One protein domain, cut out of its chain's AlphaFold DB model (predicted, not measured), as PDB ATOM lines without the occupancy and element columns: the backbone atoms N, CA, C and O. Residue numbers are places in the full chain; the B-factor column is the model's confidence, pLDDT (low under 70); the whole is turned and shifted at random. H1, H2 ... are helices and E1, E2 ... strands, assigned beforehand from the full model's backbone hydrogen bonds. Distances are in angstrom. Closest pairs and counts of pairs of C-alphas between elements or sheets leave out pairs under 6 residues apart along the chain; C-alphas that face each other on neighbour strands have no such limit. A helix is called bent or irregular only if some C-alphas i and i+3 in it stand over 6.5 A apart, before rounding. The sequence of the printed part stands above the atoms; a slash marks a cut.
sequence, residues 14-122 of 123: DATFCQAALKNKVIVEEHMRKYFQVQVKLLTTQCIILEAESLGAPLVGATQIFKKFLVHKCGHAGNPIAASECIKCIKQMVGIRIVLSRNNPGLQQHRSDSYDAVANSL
ATOM      1  N   ASP A  14     -34.951  10.628  43.543       84.06
ATOM      2  CA  ASP A  14     -33.815  11.500  43.256       84.06
ATOM      3  C   ASP A  14     -32.459  10.927  43.704       84.06
ATOM      4  O   ASP A  14     -32.357   9.893  44.375       84.06
ATOM      5  N   ALA A  15     -31.389  11.630  43.329       84.88
ATOM      6  CA  ALA A  15     -30.023  11.247  43.665       84.88
ATOM      7  C   ALA A  15     -29.763  11.199  45.174       84.88
ATOM      8  O   ALA A  15     -29.017  10.342  45.647       84.88
ATOM      9  N   THR A  16     -30.386  12.088  45.949       83.31
ATOM     10  CA  THR A  16     -30.161  12.189  47.398       83.31
ATOM     11  C   THR A  16     -30.712  10.976  48.140       83.31
ATOM     12  O   THR A  16     -30.080  10.476  49.074       83.31
ATOM     13  N   PHE A  17     -31.844  10.443  47.680       84.81
ATOM     14  CA  PHE A  17     -32.422   9.214  48.202       84.81
ATOM     15  C   PHE A  17     -31.583   7.985  47.836       84.81
ATOM     16  O   PHE A  17     -31.302   7.143  48.688       84.81
ATOM     17  N   CYS A  18     -31.102   7.884  46.595       87.06
ATOM     18  CA  CYS A  18     -30.199   6.792  46.219       87.06
ATOM     19  C   CYS A  18     -28.855   6.862  46.954       87.06
ATOM     20  O   CYS A  18     -28.311   5.825  47.329       87.06
ATOM     21  N   GLN A  19     -28.350   8.065  47.236       86.88
ATOM     22  CA  GLN A  19     -27.148   8.253  48.046       86.88
ATOM     23  C   GLN A  19     -27.356   7.767  49.484       86.88
ATOM     24  O   GLN A  19     -26.469   7.148  50.070       86.88
ATOM     25  N   ALA A  20     -28.528   8.039  50.056       84.31
ATOM     26  CA  ALA A  20     -28.923   7.531  51.363       84.31
ATOM     27  C   ALA A  20     -28.958   6.000  51.398       84.31
ATOM     28  O   ALA A  20     -28.322   5.387  52.253       84.31
ATOM     29  N   ALA A  21     -29.653   5.396  50.432       86.00
ATOM     30  CA  ALA A  21     -29.770   3.949  50.322       86.00
ATOM     31  C   ALA A  21     -28.397   3.281  50.153       86.00
ATOM     32  O   ALA A  21     -28.110   2.295  50.823       86.00
ATOM     33  N   LEU A  22     -27.508   3.869  49.345       86.94
ATOM     34  CA  LEU A  22     -26.126   3.411  49.193       86.94
ATOM     35  C   LEU A  22     -25.352   3.398  50.508       86.94
ATOM     36  O   LEU A  22     -24.728   2.390  50.837       86.94
ATOM     37  N   LYS A  23     -25.401   4.498  51.270       86.94
ATOM     38  CA  LYS A  23     -24.716   4.600  52.569       86.94
ATOM     39  C   LYS A  23     -25.191   3.525  53.547       86.94
ATOM     40  O   LYS A  23     -24.374   2.969  54.273       86.94
ATOM     41  N   ASN A  24     -26.479   3.197  53.498       85.94
ATOM     42  CA  ASN A  24     -27.100   2.197  54.363       85.94
ATOM     43  C   ASN A  24     -27.145   0.790  53.746       85.94
ATOM     44  O   ASN A  24     -27.754  -0.108  54.318       85.94
ATOM     45  N   LYS A  25     -26.463   0.567  52.609       88.00
ATOM     46  CA  LYS A  25     -26.385  -0.728  51.905       88.00
ATOM     47  C   LYS A  25     -27.759  -1.305  51.539       88.00
ATOM     48  O   LYS A  25     -27.946  -2.519  51.513       88.00
ATOM     49  N   VAL A  26     -28.716  -0.434  51.234       87.50
ATOM     50  CA  VAL A  26     -30.075  -0.816  50.852       87.50
ATOM     51  C   VAL A  26     -30.220  -0.815  49.336       87.50
ATOM     52  O   VAL A  26     -29.947   0.174  48.653       87.50
ATOM     53  N   ILE A  27     -30.721  -1.928  48.808       87.88
ATOM     54  CA  ILE A  27     -31.126  -2.045  47.410       87.88
ATOM     55  C   ILE A  27     -32.530  -1.449  47.281       87.88
ATOM     56  O   ILE A  27     -33.520  -2.061  47.678       87.88
ATOM     57  N   VAL A  28     -32.610  -0.235  46.727       86.00
ATOM     58  CA  VAL A  28     -33.850   0.562  46.639       86.00
ATOM     59  C   VAL A  28     -35.016  -0.229  46.044       86.00
ATOM     60  O   VAL A  28     -36.111  -0.210  46.598       86.00
ATOM     61  N   GLU A  29     -34.792  -0.941  44.939       85.88
ATOM     62  CA  GLU A  29     -35.850  -1.689  44.255       85.88
ATOM     63  C   GLU A  29     -36.428  -2.817  45.113       85.88
ATOM     64  O   GLU A  29     -37.649  -2.944  45.231       85.88
ATOM     65  N   GLU A  30     -35.565  -3.604  45.756       87.44
ATOM     66  CA  GLU A  30     -35.990  -4.678  46.652       87.44
ATOM     67  C   GLU A  30     -36.739  -4.129  47.862       87.44
ATOM     68  O   GLU A  30     -37.768  -4.677  48.256       87.44
ATOM     69  N   HIS A  31     -36.245  -3.028  48.428       85.62
ATOM     70  CA  HIS A  31     -36.850  -2.385  49.588       85.62
ATOM     71  C   HIS A  31     -38.248  -1.849  49.280       85.62
ATOM     72  O   HIS A  31     -39.193  -2.150  50.007       85.62
ATOM     73  N   MET A  32     -38.415  -1.143  48.154       83.44
ATOM     74  CA  MET A  32     -39.734  -0.671  47.719       83.44
ATOM     75  C   MET A  32     -40.683  -1.845  47.457       83.44
ATOM     76  O   MET A  32     -41.833  -1.814  47.886       83.44
ATOM     77  N   ARG A  33     -40.212  -2.910  46.797       82.50
ATOM     78  CA  ARG A  33     -41.037  -4.093  46.515       82.50
ATOM     79  C   ARG A  33     -41.528  -4.766  47.801       82.50
ATOM     80  O   ARG A  33     -42.702  -5.118  47.886       82.50
ATOM     81  N   LYS A  34     -40.652  -4.916  48.801       82.50
ATOM     82  CA  LYS A  34     -40.990  -5.496  50.114       82.50
ATOM     83  C   LYS A  34     -41.966  -4.619  50.893       82.50
ATOM     84  O   LYS A  34     -42.901  -5.150  51.481       82.50
ATOM     85  N   TYR A  35     -41.755  -3.303  50.884       79.81
ATOM     86  CA  TYR A  35     -42.580  -2.358  51.632       79.81
ATOM     87  C   TYR A  35     -43.996  -2.240  51.057       79.81
ATOM     88  O   TYR A  35     -44.974  -2.365  51.787       79.81
ATOM     89  N   PHE A  36     -44.118  -2.030  49.743       76.44
ATOM     90  CA  PHE A  36     -45.420  -1.802  49.113       76.44
ATOM     91  C   PHE A  36     -46.217  -3.093  48.884       76.44
ATOM     92  O   PHE A  36     -47.427  -3.012  48.714       76.44
ATOM     93  N   GLN A  37     -45.563  -4.267  48.864       80.62
ATOM     94  CA  GLN A  37     -46.179  -5.584  48.611       80.62
ATOM     95  C   GLN A  37     -47.036  -5.650  47.331       80.62
ATOM     96  O   GLN A  37     -47.872  -6.533  47.158       80.62
ATOM     97  N   VAL A  38     -46.804  -4.719  46.406       76.50
ATOM     98  CA  VAL A  38     -47.465  -4.610  45.105       76.50
ATOM     99  C   VAL A  38     -46.434  -4.224  44.046       76.50
ATOM    100  O   VAL A  38     -45.275  -3.930  44.351       76.50
ATOM    101  N   GLN A  39     -46.845  -4.202  42.780       80.12
ATOM    102  CA  GLN A  39     -45.977  -3.750  41.697       80.12
ATOM    103  C   GLN A  39     -45.592  -2.271  41.886       80.12
ATOM    104  O   GLN A  39     -46.450  -1.398  42.002       80.12
ATOM    105  N   VAL A  40     -44.290  -1.986  41.865       82.56
ATOM    106  CA  VAL A  40     -43.741  -0.627  41.924       82.56
ATOM    107  C   VAL A  40     -42.979  -0.320  40.639       82.56
ATOM    108  O   VAL A  40     -42.253  -1.162  40.113       82.56
ATOM    109  N   LYS A  41     -43.144   0.895  40.124       87.19
ATOM    110  CA  LYS A  41     -42.379   1.448  39.008       87.19
ATOM    111  C   LYS A  41     -41.526   2.584  39.544       87.19
ATOM    112  O   LYS A  41     -42.057   3.624  39.929       87.19
ATOM    113  N   LEU A  42     -40.218   2.373  39.569       88.50
ATOM    114  CA  LEU A  42     -39.268   3.411  39.948       88.50
ATOM    115  C   LEU A  42     -39.017   4.319  38.748       88.50
ATOM    116  O   LEU A  42     -38.791   3.838  37.634       88.50
ATOM    117  N   LEU A  43     -39.085   5.622  38.988       90.81
ATOM    118  CA  LEU A  43     -38.974   6.663  37.984       90.81
ATOM    119  C   LEU A  43     -37.920   7.697  38.396       90.81
ATOM    120  O   LEU A  43     -37.727   7.972  39.579       90.81
ATOM    121  N   THR A  44     -37.318   8.348  37.409       91.75
ATOM    122  CA  THR A  44     -36.543   9.588  37.558       91.75
ATOM    123  C   THR A  44     -36.900  10.557  36.423       91.75
ATOM    124  O   THR A  44     -37.776  10.256  35.616       91.75
ATOM    125  N   THR A  45     -36.266  11.725  36.333       92.00
ATOM    126  CA  THR A  45     -36.465  12.673  35.220       92.00
ATOM    127  C   THR A  45     -35.130  13.126  34.662       92.00
ATOM    128  O   THR A  45     -34.114  13.051  35.350       92.00
ATOM    129  N   GLN A  46     -35.135  13.665  33.443       93.44
ATOM    130  CA  GLN A  46     -33.918  14.221  32.855       93.44
ATOM    131  C   GLN A  46     -33.334  15.363  33.702       93.44
ATOM    132  O   GLN A  46     -32.123  15.412  33.879       93.44
ATOM    133  N   CYS A  47     -34.170  16.235  34.280       93.31
ATOM    134  CA  CYS A  47     -33.704  17.297  35.180       93.31
ATOM    135  C   CYS A  47     -32.973  16.737  36.408       93.31
ATOM    136  O   CYS A  47     -31.899  17.217  36.749       93.31
ATOM    137  N   ILE A  48     -33.522  15.688  37.036       91.44
ATOM    138  CA  ILE A  48     -32.896  15.026  38.194       91.44
ATOM    139  C   ILE A  48     -31.554  14.392  37.801       91.44
ATOM    140  O   ILE A  48     -30.583  14.509  38.545       91.44
ATOM    141  N   ILE A  49     -31.494  13.730  36.640       92.81
ATOM    142  CA  ILE A  49     -30.258  13.119  36.128       92.81
ATOM    143  C   ILE A  49     -29.175  14.184  35.935       92.81
ATOM    144  O   ILE A  49     -28.076  14.019  36.458       92.81
ATOM    145  N   LEU A  50     -29.495  15.273  35.232       93.25
ATOM    146  CA  LEU A  50     -28.529  16.326  34.908       93.25
ATOM    147  C   LEU A  50     -28.041  17.067  36.154       93.25
ATOM    148  O   LEU A  50     -26.848  17.332  36.277       93.25
ATOM    149  N   GLU A  51     -28.933  17.363  37.102       91.38
ATOM    150  CA  GLU A  51     -28.533  17.987  38.366       91.38
ATOM    151  C   GLU A  51     -27.553  17.084  39.132       91.38
ATOM    152  O   GLU A  51     -26.485  17.531  39.549       91.38
ATOM    153  N   ALA A  52     -27.856  15.790  39.251       90.31
ATOM    154  CA  ALA A  52     -26.979  14.843  39.936       90.31
ATOM    155  C   ALA A  52     -25.617  14.668  39.247       90.31
ATOM    156  O   ALA A  52     -24.605  14.499  39.924       90.31
ATOM    157  N   GLU A  53     -25.583  14.699  37.912       91.31
ATOM    158  CA  GLU A  53     -24.338  14.689  37.140       91.31
ATOM    159  C   GLU A  53     -23.520  15.959  37.379       91.31
ATOM    160  O   GLU A  53     -22.307  15.868  37.564       91.31
ATOM    161  N   SER A  54     -24.177  17.122  37.452       90.25
ATOM    162  CA  SER A  54     -23.512  18.405  37.711       90.25
ATOM    163  C   SER A  54     -22.869  18.479  39.102       90.25
ATOM    164  O   SER A  54     -21.824  19.104  39.268       90.25
ATOM    165  N   LEU A  55     -23.446  17.786  40.092       86.06
ATOM    166  CA  LEU A  55     -22.906  17.682  41.452       86.06
ATOM    167  C   LEU A  55     -21.676  16.758  41.548       86.06
ATOM    168  O   LEU A  55     -20.952  16.807  42.542       86.06
ATOM    169  N   GLY A  56     -21.405  15.944  40.523       82.38
ATOM    170  CA  GLY A  56     -20.137  15.238  40.348       82.38
ATOM    171  C   GLY A  56     -19.858  14.109  41.349       82.38
ATOM    172  O   GLY A  56     -20.748  13.351  41.749       82.38
ATOM    173  N   ALA A  57     -18.578  13.966  41.719       81.31
ATOM    174  CA  ALA A  57     -18.015  12.819  42.447       81.31
ATOM    175  C   ALA A  57     -18.825  12.322  43.668       81.31
ATOM    176  O   ALA A  57     -18.983  11.105  43.795       81.31
ATOM    177  N   PRO A  58     -19.394  13.188  44.535       81.19
ATOM    178  CA  PRO A  58     -20.138  12.746  45.717       81.19
ATOM    179  C   PRO A  58     -21.376  11.895  45.416       81.19
ATOM    180  O   PRO A  58     -21.789  11.112  46.272       81.19
ATOM    181  N   LEU A  59     -21.970  12.047  44.227       81.62
ATOM    182  CA  LEU A  59     -23.216  11.383  43.839       81.62
ATOM    183  C   LEU A  59     -23.041  10.357  42.719       81.62
ATOM    184  O   LEU A  59     -24.022   9.733  42.337       81.62
ATOM    185  N   VAL A  60     -21.824  10.112  42.215       86.38
ATOM    186  CA  VAL A  60     -21.593   9.202  41.071       86.38
ATOM    187  C   VAL A  60     -22.221   7.823  41.290       86.38
ATOM    188  O   VAL A  60     -22.914   7.318  40.406       86.38
ATOM    189  N   GLY A  61     -22.035   7.238  42.476       85.81
ATOM    190  CA  GLY A  61     -22.642   5.951  42.820       85.81
ATOM    191  C   GLY A  61     -24.172   6.005  42.794       85.81
ATOM    192  O   GLY A  61     -24.812   5.135  42.203       85.81
ATOM    193  N   ALA A  62     -24.772   7.046  43.380       85.94
ATOM    194  CA  ALA A  62     -26.223   7.230  43.369       85.94
ATOM    195  C   ALA A  62     -26.754   7.438  41.947       85.94
ATOM    196  O   ALA A  62     -27.743   6.812  41.565       85.94
ATOM    197  N   THR A  63     -26.057   8.242  41.145       86.56
ATOM    198  CA  THR A  63     -26.360   8.520  39.739       86.56
ATOM    199  C   THR A  63     -26.374   7.254  38.895       86.56
ATOM    200  O   THR A  63     -27.281   7.071  38.086       86.56
ATOM    201  N   GLN A  64     -25.447   6.320  39.113       88.31
ATOM    202  CA  GLN A  64     -25.463   5.027  38.419       88.31
ATOM    203  C   GLN A  64     -26.665   4.147  38.792       88.31
ATOM    204  O   GLN A  64     -27.099   3.334  37.974       88.31
ATOM    205  N   ILE A  65     -27.212   4.287  40.003       86.00
ATOM    206  CA  ILE A  65     -28.375   3.510  40.446       86.00
ATOM    207  C   ILE A  65     -29.643   4.036  39.794       86.00
ATOM    208  O   ILE A  65     -30.317   3.283  39.094       86.00
ATOM    209  N   PHE A  66     -29.978   5.312  40.000       82.06
ATOM    210  CA  PHE A  66     -31.289   5.797  39.566       82.06
ATOM    211  C   PHE A  66     -31.388   5.998  38.049       82.06
ATOM    212  O   PHE A  66     -32.494   6.026  37.518       82.06
ATOM    213  N   LYS A  67     -30.261   6.037  37.321       88.44
ATOM    214  CA  LYS A  67     -30.249   5.939  35.850       88.44
ATOM    215  C   LYS A  67     -30.787   4.609  35.310       88.44
ATOM    216  O   LYS A  67     -31.150   4.547  34.142       88.44
ATOM    217  N   LYS A  68     -30.847   3.553  36.131       89.94
ATOM    218  CA  LYS A  68     -31.477   2.270  35.765       89.94
ATOM    219  C   LYS A  68     -33.004   2.318  35.863       89.94
ATOM    220  O   LYS A  68     -33.673   1.408  35.383       89.94
ATOM    221  N   PHE A  69     -33.557   3.343  36.510       91.06
ATOM    222  CA  PHE A  69     -34.998   3.525  36.643       91.06
ATOM    223  C   PHE A  69     -35.594   4.106  35.361       91.06
ATOM    224  O   PHE A  69     -34.889   4.622  34.493       91.06
ATOM    225  N   LEU A  70     -36.919   4.040  35.234       91.50
ATOM    226  CA  LEU A  70     -37.598   4.589  34.065       91.50
ATOM    227  C   LEU A  70     -37.482   6.117  34.052       91.50
ATOM    228  O   LEU A  70     -37.793   6.792  35.034       91.50
ATOM    229  N   VAL A  71     -37.091   6.685  32.915       91.56
ATOM    230  CA  VAL A  71     -37.023   8.141  32.765       91.56
ATOM    231  C   VAL A  71     -38.405   8.676  32.391       91.56
ATOM    232  O   VAL A  71     -38.896   8.481  31.279       91.56
ATOM    233  N   HIS A  72     -39.043   9.370  33.329       90.19
ATOM    234  CA  HIS A  72     -40.253  10.137  33.080       90.19
ATOM    235  C   HIS A  72     -39.914  11.395  32.273       90.19
ATOM    236  O   HIS A  72     -39.051  12.189  32.657       90.19
ATOM    237  N   LYS A  73     -40.624  11.595  31.158       89.31
ATOM    238  CA  LYS A  73     -40.481  12.785  30.315       89.31
ATOM    239  C   LYS A  73     -41.094  13.994  31.023       89.31
ATOM    240  O   LYS A  73     -42.302  14.199  30.973       89.31
ATOM    241  N   CYS A  74     -40.256  14.784  31.686       88.06
ATOM    242  CA  CYS A  74     -40.637  16.101  32.182       88.06
ATOM    243  C   CYS A  74     -40.818  17.083  31.013       88.06
ATOM    244  O   CYS A  74     -40.103  16.990  30.016       88.06
ATOM    245  N   GLY A  75     -41.710  18.068  31.155       88.50
ATOM    246  CA  GLY A  75     -41.952  19.121  30.150       88.50
ATOM    247  C   GLY A  75     -40.793  20.110  29.941       88.50
ATOM    248  O   GLY A  75     -40.972  21.117  29.272       88.50
ATOM    249  N   HIS A  76     -39.617  19.834  30.507       92.38
ATOM    250  CA  HIS A  76     -38.425  20.692  30.498       92.38
ATOM    251  C   HIS A  76     -37.336  20.169  29.547       92.38
ATOM    252  O   HIS A  76     -36.147  20.422  29.735       92.38
ATOM    253  N   ALA A  77     -37.715  19.364  28.550       86.00
ATOM    254  CA  ALA A  77     -36.773  18.904  27.538       86.00
ATOM    255  C   ALA A  77     -36.195  20.114  26.778       86.00
ATOM    256  O   ALA A  77     -36.943  20.973  26.322       86.00
ATOM    257  N   GLY A  78     -34.866  20.196  26.669       88.38
ATOM    258  CA  GLY A  78     -34.165  21.307  26.011       88.38
ATOM    259  C   GLY A  78     -33.869  22.517  26.906       88.38
ATOM    260  O   GLY A  78     -32.915  23.233  26.628       88.38
ATOM    261  N   ASN A  79     -34.599  22.701  28.010       93.19
ATOM    262  CA  ASN A  79     -34.281  23.702  29.032       93.19
ATOM    263  C   ASN A  79     -34.417  23.090  30.439       93.19
ATOM    264  O   ASN A  79     -35.440  23.295  31.101       93.19
ATOM    265  N   PRO A  80     -33.445  22.265  30.874       92.31
ATOM    266  CA  PRO A  80     -33.501  21.602  32.170       92.31
ATOM    267  C   PRO A  80     -33.528  22.618  33.314       92.31
ATOM    268  O   PRO A  80     -32.691  23.511  33.377       92.31
ATOM    269  N   ILE A  81     -34.466  22.433  34.239       94.19
ATOM    270  CA  ILE A  81     -34.565  23.218  35.475       94.19
ATOM    271  C   ILE A  81     -34.032  22.426  36.674       94.19
ATOM    272  O   ILE A  81     -33.743  21.229  36.550       94.19
ATOM    273  N   ALA A  82     -33.945  23.069  37.842       90.50
ATOM    274  CA  ALA A  82     -33.528  22.412  39.079       90.50
ATOM    275  C   ALA A  82     -34.426  21.204  39.402       90.50
ATOM    276  O   ALA A  82     -35.639  21.220  39.167       90.50
ATOM    277  N   ALA A  83     -33.857  20.138  39.970       88.06
ATOM    278  CA  ALA A  83     -34.590  18.906  40.255       88.06
ATOM    279  C   ALA A  83     -35.773  19.152  41.196       88.06
ATOM    280  O   ALA A  83     -36.866  18.626  40.979       88.06
ATOM    281  N   SER A  84     -35.570  19.993  42.211       84.69
ATOM    282  CA  SER A  84     -36.608  20.380  43.166       84.69
ATOM    283  C   SER A  84     -37.792  21.068  42.475       84.69
ATOM    284  O   SER A  84     -38.942  20.759  42.787       84.69
ATOM    285  N   GLU A  85     -37.538  21.936  41.496       87.56
ATOM    286  CA  GLU A  85     -38.560  22.605  40.684       87.56
ATOM    287  C   GLU A  85     -39.246  21.629  39.725       87.56
ATOM    288  O   GLU A  85     -40.474  21.582  39.663       87.56
ATOM    289  N   CYS A  86     -38.475  20.765  39.059       88.56
ATOM    290  CA  CYS A  86     -39.009  19.731  38.178       88.56
ATOM    291  C   CYS A  86     -39.998  18.817  38.918       88.56
ATOM    292  O   CYS A  86     -41.106  18.564  38.438       88.56
ATOM    293  N   ILE A  87     -39.636  18.371  40.124       82.56
ATOM    294  CA  ILE A  87     -40.507  17.563  40.979       82.56
ATOM    295  C   ILE A  87     -41.793  18.332  41.334       82.56
ATOM    296  O   ILE A  87     -42.871  17.735  41.302       82.56
ATOM    297  N   LYS A  88     -41.720  19.641  41.636       82.44
ATOM    298  CA  LYS A  88     -42.917  20.473  41.896       82.44
ATOM    299  C   LYS A  88     -43.856  20.499  40.689       82.44
ATOM    300  O   LYS A  88     -45.051  20.279  40.867       82.44
ATOM    301  N   CYS A  89     -43.331  20.697  39.480       82.69
ATOM    302  CA  CYS A  89     -44.131  20.707  38.251       82.69
ATOM    303  C   CYS A  89     -44.804  19.349  37.984       82.69
ATOM    304  O   CYS A  89     -45.980  19.282  37.640       82.69
ATOM    305  N   ILE A  90     -44.079  18.245  38.190       76.75
ATOM    306  CA  ILE A  90     -44.566  16.881  37.909       76.75
ATOM    307  C   ILE A  90     -45.664  16.436  38.878       76.75
ATOM    308  O   ILE A  90     -46.528  15.644  38.498       76.75
ATOM    309  N   LYS A  91     -45.656  16.928  40.120       67.00
ATOM    310  CA  LYS A  91     -46.702  16.630  41.112       67.00
ATOM    311  C   LYS A  91     -48.093  17.095  40.696       67.00
ATOM    312  O   LYS A  91     -49.074  16.514  41.143       67.00
ATOM    313  N   GLN A  92     -48.176  18.123  39.856       59.44
ATOM    314  CA  GLN A  92     -49.447  18.662  39.376       59.44
ATOM    315  C   GLN A  92     -50.064  17.797  38.260       59.44
ATOM    316  O   GLN A  92     -51.230  17.971  37.919       59.44
ATOM    317  N   MET A  93     -49.312  16.836  37.709       53.34
ATOM    318  CA  MET A  93     -49.792  15.916  36.677       53.34
ATOM    319  C   MET A  93     -50.390  14.647  37.306       53.34
ATOM    320  O   MET A  93     -49.712  13.922  38.036       53.34
ATOM    321  N   VAL A  94     -51.662  14.386  36.992       43.50
ATOM    322  CA  VAL A  94     -52.532  13.339  37.559       43.50
ATOM    323  C   VAL A  94     -51.882  11.942  37.561       43.50
ATOM    324  O   VAL A  94     -51.408  11.451  36.538       43.50
ATOM    325  N   GLY A  95     -51.894  11.292  38.730       55.56
ATOM    326  CA  GLY A  95     -51.397   9.935  38.985       55.56
ATOM    327  C   GLY A  95     -50.812   9.829  40.395       55.56
ATOM    328  O   GLY A  95     -50.140  10.747  40.855       55.56
ATOM    329  N   ILE A  96     -51.063   8.730  41.111       54.94
ATOM    330  CA  ILE A  96     -50.494   8.521  42.451       54.94
ATOM    331  C   ILE A  96     -48.969   8.375  42.323       54.94
ATOM    332  O   ILE A  96     -48.466   7.314  41.949       54.94
ATOM    333  N   ARG A  97     -48.242   9.458  42.612       64.88
ATOM    334  CA  ARG A  97     -46.779   9.532  42.561       64.88
ATOM    335  C   ARG A  97     -46.227   9.746  43.961       64.88
ATOM    336  O   ARG A  97     -46.513  10.761  44.592       64.88
ATOM    337  N   ILE A  98     -45.435   8.793  44.442       69.12
ATOM    338  CA  ILE A  98     -44.689   8.936  45.696       69.12
ATOM    339  C   ILE A  98     -43.334   9.539  45.343       69.12
ATOM    340  O   ILE A  98     -42.628   9.002  44.495       69.12
ATOM    341  N   VAL A  99     -42.989  10.672  45.951       70.81
ATOM    342  CA  VAL A  99     -41.694  11.332  45.746       70.81
ATOM    343  C   VAL A  99     -40.793  10.988  46.920       70.81
ATOM    344  O   VAL A  99     -41.152  11.269  48.061       70.81
ATOM    345  N   LEU A 100     -39.624  10.417  46.641       72.12
ATOM    346  CA  LEU A 100     -38.613  10.116  47.649       72.12
ATOM    347  C   LEU A 100     -37.396  11.026  47.426       72.12
ATOM    348  O   LEU A 100     -36.636  10.833  46.477       72.12
ATOM    349  N   SER A 101     -37.242  12.041  48.284       71.88
ATOM    350  CA  SER A 101     -36.146  13.021  48.247       71.88
ATOM    351  C   SER A 101     -35.749  13.435  49.663       71.88
ATOM    352  O   SER A 101     -36.585  13.931  50.422       71.88
ATOM    353  N   ARG A 102     -34.468  13.258  50.018       68.88
ATOM    354  CA  ARG A 102     -33.963  13.567  51.366       68.88
ATOM    355  C   ARG A 102     -33.811  15.073  51.596       68.88
ATOM    356  O   ARG A 102     -34.131  15.549  52.678       68.88
ATOM    357  N   ASN A 103     -33.359  15.823  50.591       65.38
ATOM    358  CA  ASN A 103     -33.031  17.247  50.748       65.38
ATOM    359  C   ASN A 103     -34.193  18.200  50.416       65.38
ATOM    360  O   ASN A 103     -34.006  19.413  50.433       65.38
ATOM    361  N   ASN A 104     -35.392  17.686  50.125       58.03
ATOM    362  CA  ASN A 104     -36.553  18.508  49.783       58.03
ATOM    363  C   ASN A 104     -37.757  18.206  50.696       58.03
ATOM    364  O   ASN A 104     -38.724  17.583  50.249       58.03
ATOM    365  N   PRO A 105     -37.748  18.667  51.961       52.88
ATOM    366  CA  PRO A 105     -38.819  18.390  52.921       52.88
ATOM    367  C   PRO A 105     -40.188  18.929  52.490       52.88
ATOM    368  O   PRO A 105     -41.190  18.232  52.604       52.88
ATOM    369  N   GLY A 106     -40.236  20.101  51.844       45.91
ATOM    370  CA  GLY A 106     -41.476  20.640  51.259       45.91
ATOM    371  C   GLY A 106     -42.065  19.784  50.122       45.91
ATOM    372  O   GLY A 106     -43.181  20.026  49.665       45.91
ATOM    373  N   LEU A 107     -41.338  18.763  49.645       51.47
ATOM    374  CA  LEU A 107     -41.821  17.797  48.660       51.47
ATOM    375  C   LEU A 107     -42.374  16.503  49.287       51.47
ATOM    376  O   LEU A 107     -42.844  15.646  48.542       51.47
ATOM    377  N   GLN A 108     -42.431  16.385  50.611       51.31
ATOM    378  CA  GLN A 108     -42.889  15.176  51.322       51.31
ATOM    379  C   GLN A 108     -44.410  15.169  51.602       51.31
ATOM    380  O   GLN A 108     -44.984  14.170  52.023       51.31
ATOM    381  N   GLN A 109     -45.102  16.273  51.305       43.03
ATOM    382  CA  GLN A 109     -46.352  16.633  51.985       43.03
ATOM    383  C   GLN A 109     -47.656  15.951  51.522       43.03
ATOM    384  O   GLN A 109     -48.690  16.208  52.122       43.03
ATOM    385  N   HIS A 110     -47.666  15.104  50.482       41.78
ATOM    386  CA  HIS A 110     -48.938  14.582  49.931       41.78
ATOM    387  C   HIS A 110     -49.226  13.090  50.148       41.78
ATOM    388  O   HIS A 110     -50.260  12.602  49.691       41.78
ATOM    389  N   ARG A 111     -48.364  12.368  50.877       49.19
ATOM    390  CA  ARG A 111     -48.661  11.029  51.419       49.19
ATOM    391  C   ARG A 111     -47.631  10.657  52.503       49.19
ATOM    392  O   ARG A 111     -46.885   9.691  52.344       49.19
ATOM    393  N   SER A 112     -47.552  11.505  53.532       46.38
ATOM    394  CA  SER A 112     -46.547  11.517  54.614       46.38
ATOM    395  C   SER A 112     -46.222  10.134  55.172       46.38
ATOM    396  O   SER A 112     -45.059   9.777  55.290       46.38
ATOM    397  N   ASP A 113     -47.231   9.298  55.392       49.97
ATOM    398  CA  ASP A 113     -47.058   8.083  56.189       49.97
ATOM    399  C   ASP A 113     -46.222   7.010  55.471       49.97
ATOM    400  O   ASP A 113     -45.446   6.289  56.095       49.97
ATOM    401  N   SER A 114     -46.334   6.918  54.139       50.72
ATOM    402  CA  SER A 114     -45.529   5.979  53.346       50.72
ATOM    403  C   SER A 114     -44.109   6.492  53.116       50.72
ATOM    404  O   SER A 114     -43.184   5.687  53.070       50.72
ATOM    405  N   TYR A 115     -43.924   7.812  52.971       58.12
ATOM    406  CA  TYR A 115     -42.590   8.406  52.864       58.12
ATOM    407  C   TYR A 115     -41.837   8.252  54.180       58.12
ATOM    408  O   TYR A 115     -40.735   7.723  54.158       58.12
ATOM    409  N   ASP A 116     -42.434   8.647  55.304       56.28
ATOM    410  CA  ASP A 116     -41.778   8.604  56.610       56.28
ATOM    411  C   ASP A 116     -41.451   7.168  57.000       56.28
ATOM    412  O   ASP A 116     -40.338   6.891  57.418       56.28
ATOM    413  N   ALA A 117     -42.350   6.209  56.773       54.91
ATOM    414  CA  ALA A 117     -42.046   4.806  57.034       54.91
ATOM    415  C   ALA A 117     -40.904   4.267  56.149       54.91
ATOM    416  O   ALA A 117     -40.022   3.565  56.644       54.91
ATOM    417  N   VAL A 118     -40.876   4.614  54.857       60.88
ATOM    418  CA  VAL A 118     -39.801   4.196  53.944       60.88
ATOM    419  C   VAL A 118     -38.484   4.906  54.271       60.88
ATOM    420  O   VAL A 118     -37.443   4.259  54.339       60.88
ATOM    421  N   ALA A 119     -38.507   6.212  54.513       59.81
ATOM    422  CA  ALA A 119     -37.340   7.018  54.847       59.81
ATOM    423  C   ALA A 119     -36.767   6.649  56.225       59.81
ATOM    424  O   ALA A 119     -35.552   6.516  56.339       59.81
ATOM    425  N   ASN A 120     -37.620   6.398  57.224       59.59
ATOM    426  CA  ASN A 120     -37.215   5.936  58.555       59.59
ATOM    427  C   ASN A 120     -36.691   4.498  58.532       59.59
ATOM    428  O   ASN A 120     -35.820   4.174  59.317       59.59
ATOM    429  N   SER A 121     -37.166   3.639  57.623       55.75
ATOM    430  CA  SER A 121     -36.586   2.294  57.445       55.75
ATOM    431  C   SER A 121     -35.229   2.289  56.725       55.75
ATOM    432  O   SER A 121     -34.574   1.251  56.647       55.75
ATOM    433  N   LEU A 122     -34.835   3.429  56.151       54.28
ATOM    434  CA  LEU A 122     -33.551   3.651  55.489       54.28
ATOM    435  C   LEU A 122     -32.579   4.463  56.352       54.28
ATOM    436  O   LEU A 122     -31.481   4.739  55.870       54.28
TER     437      LEU A 122
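This is residues 14 to 122 of the 123 residues of an uncharacterized protein of Glossina morsitans morsitans (UniProt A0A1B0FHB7). What does one see first? The longest strand, E1, runs across one side of the body with the short strand E2 beside its last residues, 43 to 45, and the helical hairpin of H3 and H4 joins the two, with H1 packed crosswise on H4. H2 sits by the start of E1, H5 meets H3 near their first residues and runs away from it, and E3 with H6 beside it makes the last part. What is the tally? The 109 printed residues, with six named helices and three named strands in the order H1 H2 E1 H3 H4 E2 H5 E3 H6, are mostly helix, with one parallel sheet, E1 = E2. The whole is compact, with a radius of gyration of the C-alphas of 13.3 A and spans of 37 by 34 by 24 A.

Where are the strands? E1 holds residues 40 to 45, 16.6 A from first to last C-alpha, and begins at C-alpha 40 (-43.741, -0.627, 41.924). E2 is residues 70 to 72 and E3 residues 97 to 100. Where are the helices? H1 is residues 15 to 23, beginning at C-alpha 15 (-30.023, 11.247, 43.665), H2 28 to 36, H3 46 to 54 and H5 83 to 91. H4, residues 57 to 66, is 15.3 A long and irregular, with C-alphas 58 and 61 7.8 A apart; H6, residues 112 to 120, ends at C-alpha 120 (-37.215, 5.936, 58.555).

How do E1 and E2 pair? They are parallel at 54 degrees, with N 44 and O 70 2.9 A apart and N 72 and O 44 2.8 A apart, within hydrogen-bond range. E1, H3, H4 and E2 form a strand-helix-strand unit, two parallel neighbour strands with helices between, and its crossover is right-handed. What touches the hub, H3? H3 and H4 are a hairpin at a shallow tilt of 27 degrees, opposite ways, their closest C-alphas being Ala 52 and Thr 63, 6.4 A. H3 and H5 touch at Ile 48 and Ala 83, closest C-alphas 4.7 A apart, while H1 and H3 only just touch, with 3 pairs of C-alphas within 8 A, closest Ala 15 and Ala 52, 6.0 A. What of the rest? H1 and H4 touch about perpendicular, at 84 degrees, with closest C-alphas Gln 19 and Ala 62 4.9 A apart. H2 and H6 are close but not clearly touching, Tyr 35 and Val 118 being their closest C-alphas at 7.5 A; E3 pairs with no named strand. Every O i to N i+4 pair is within hydrogen-bond range in H1, H2, H3, H5 and H6, and 4 of 6 are in H4.

How far does it reach? The C-alphas farthest apart, Gln 37 and Asn 79, are 37.2 A apart, and the printed part has no cut. Which link is long, and where is confidence low? The link from E3 to H6, 11 residues, is long. The mean pLDDT of the printed part is 78.0, and residues 91 to 98 and 102 to 122 are under 70.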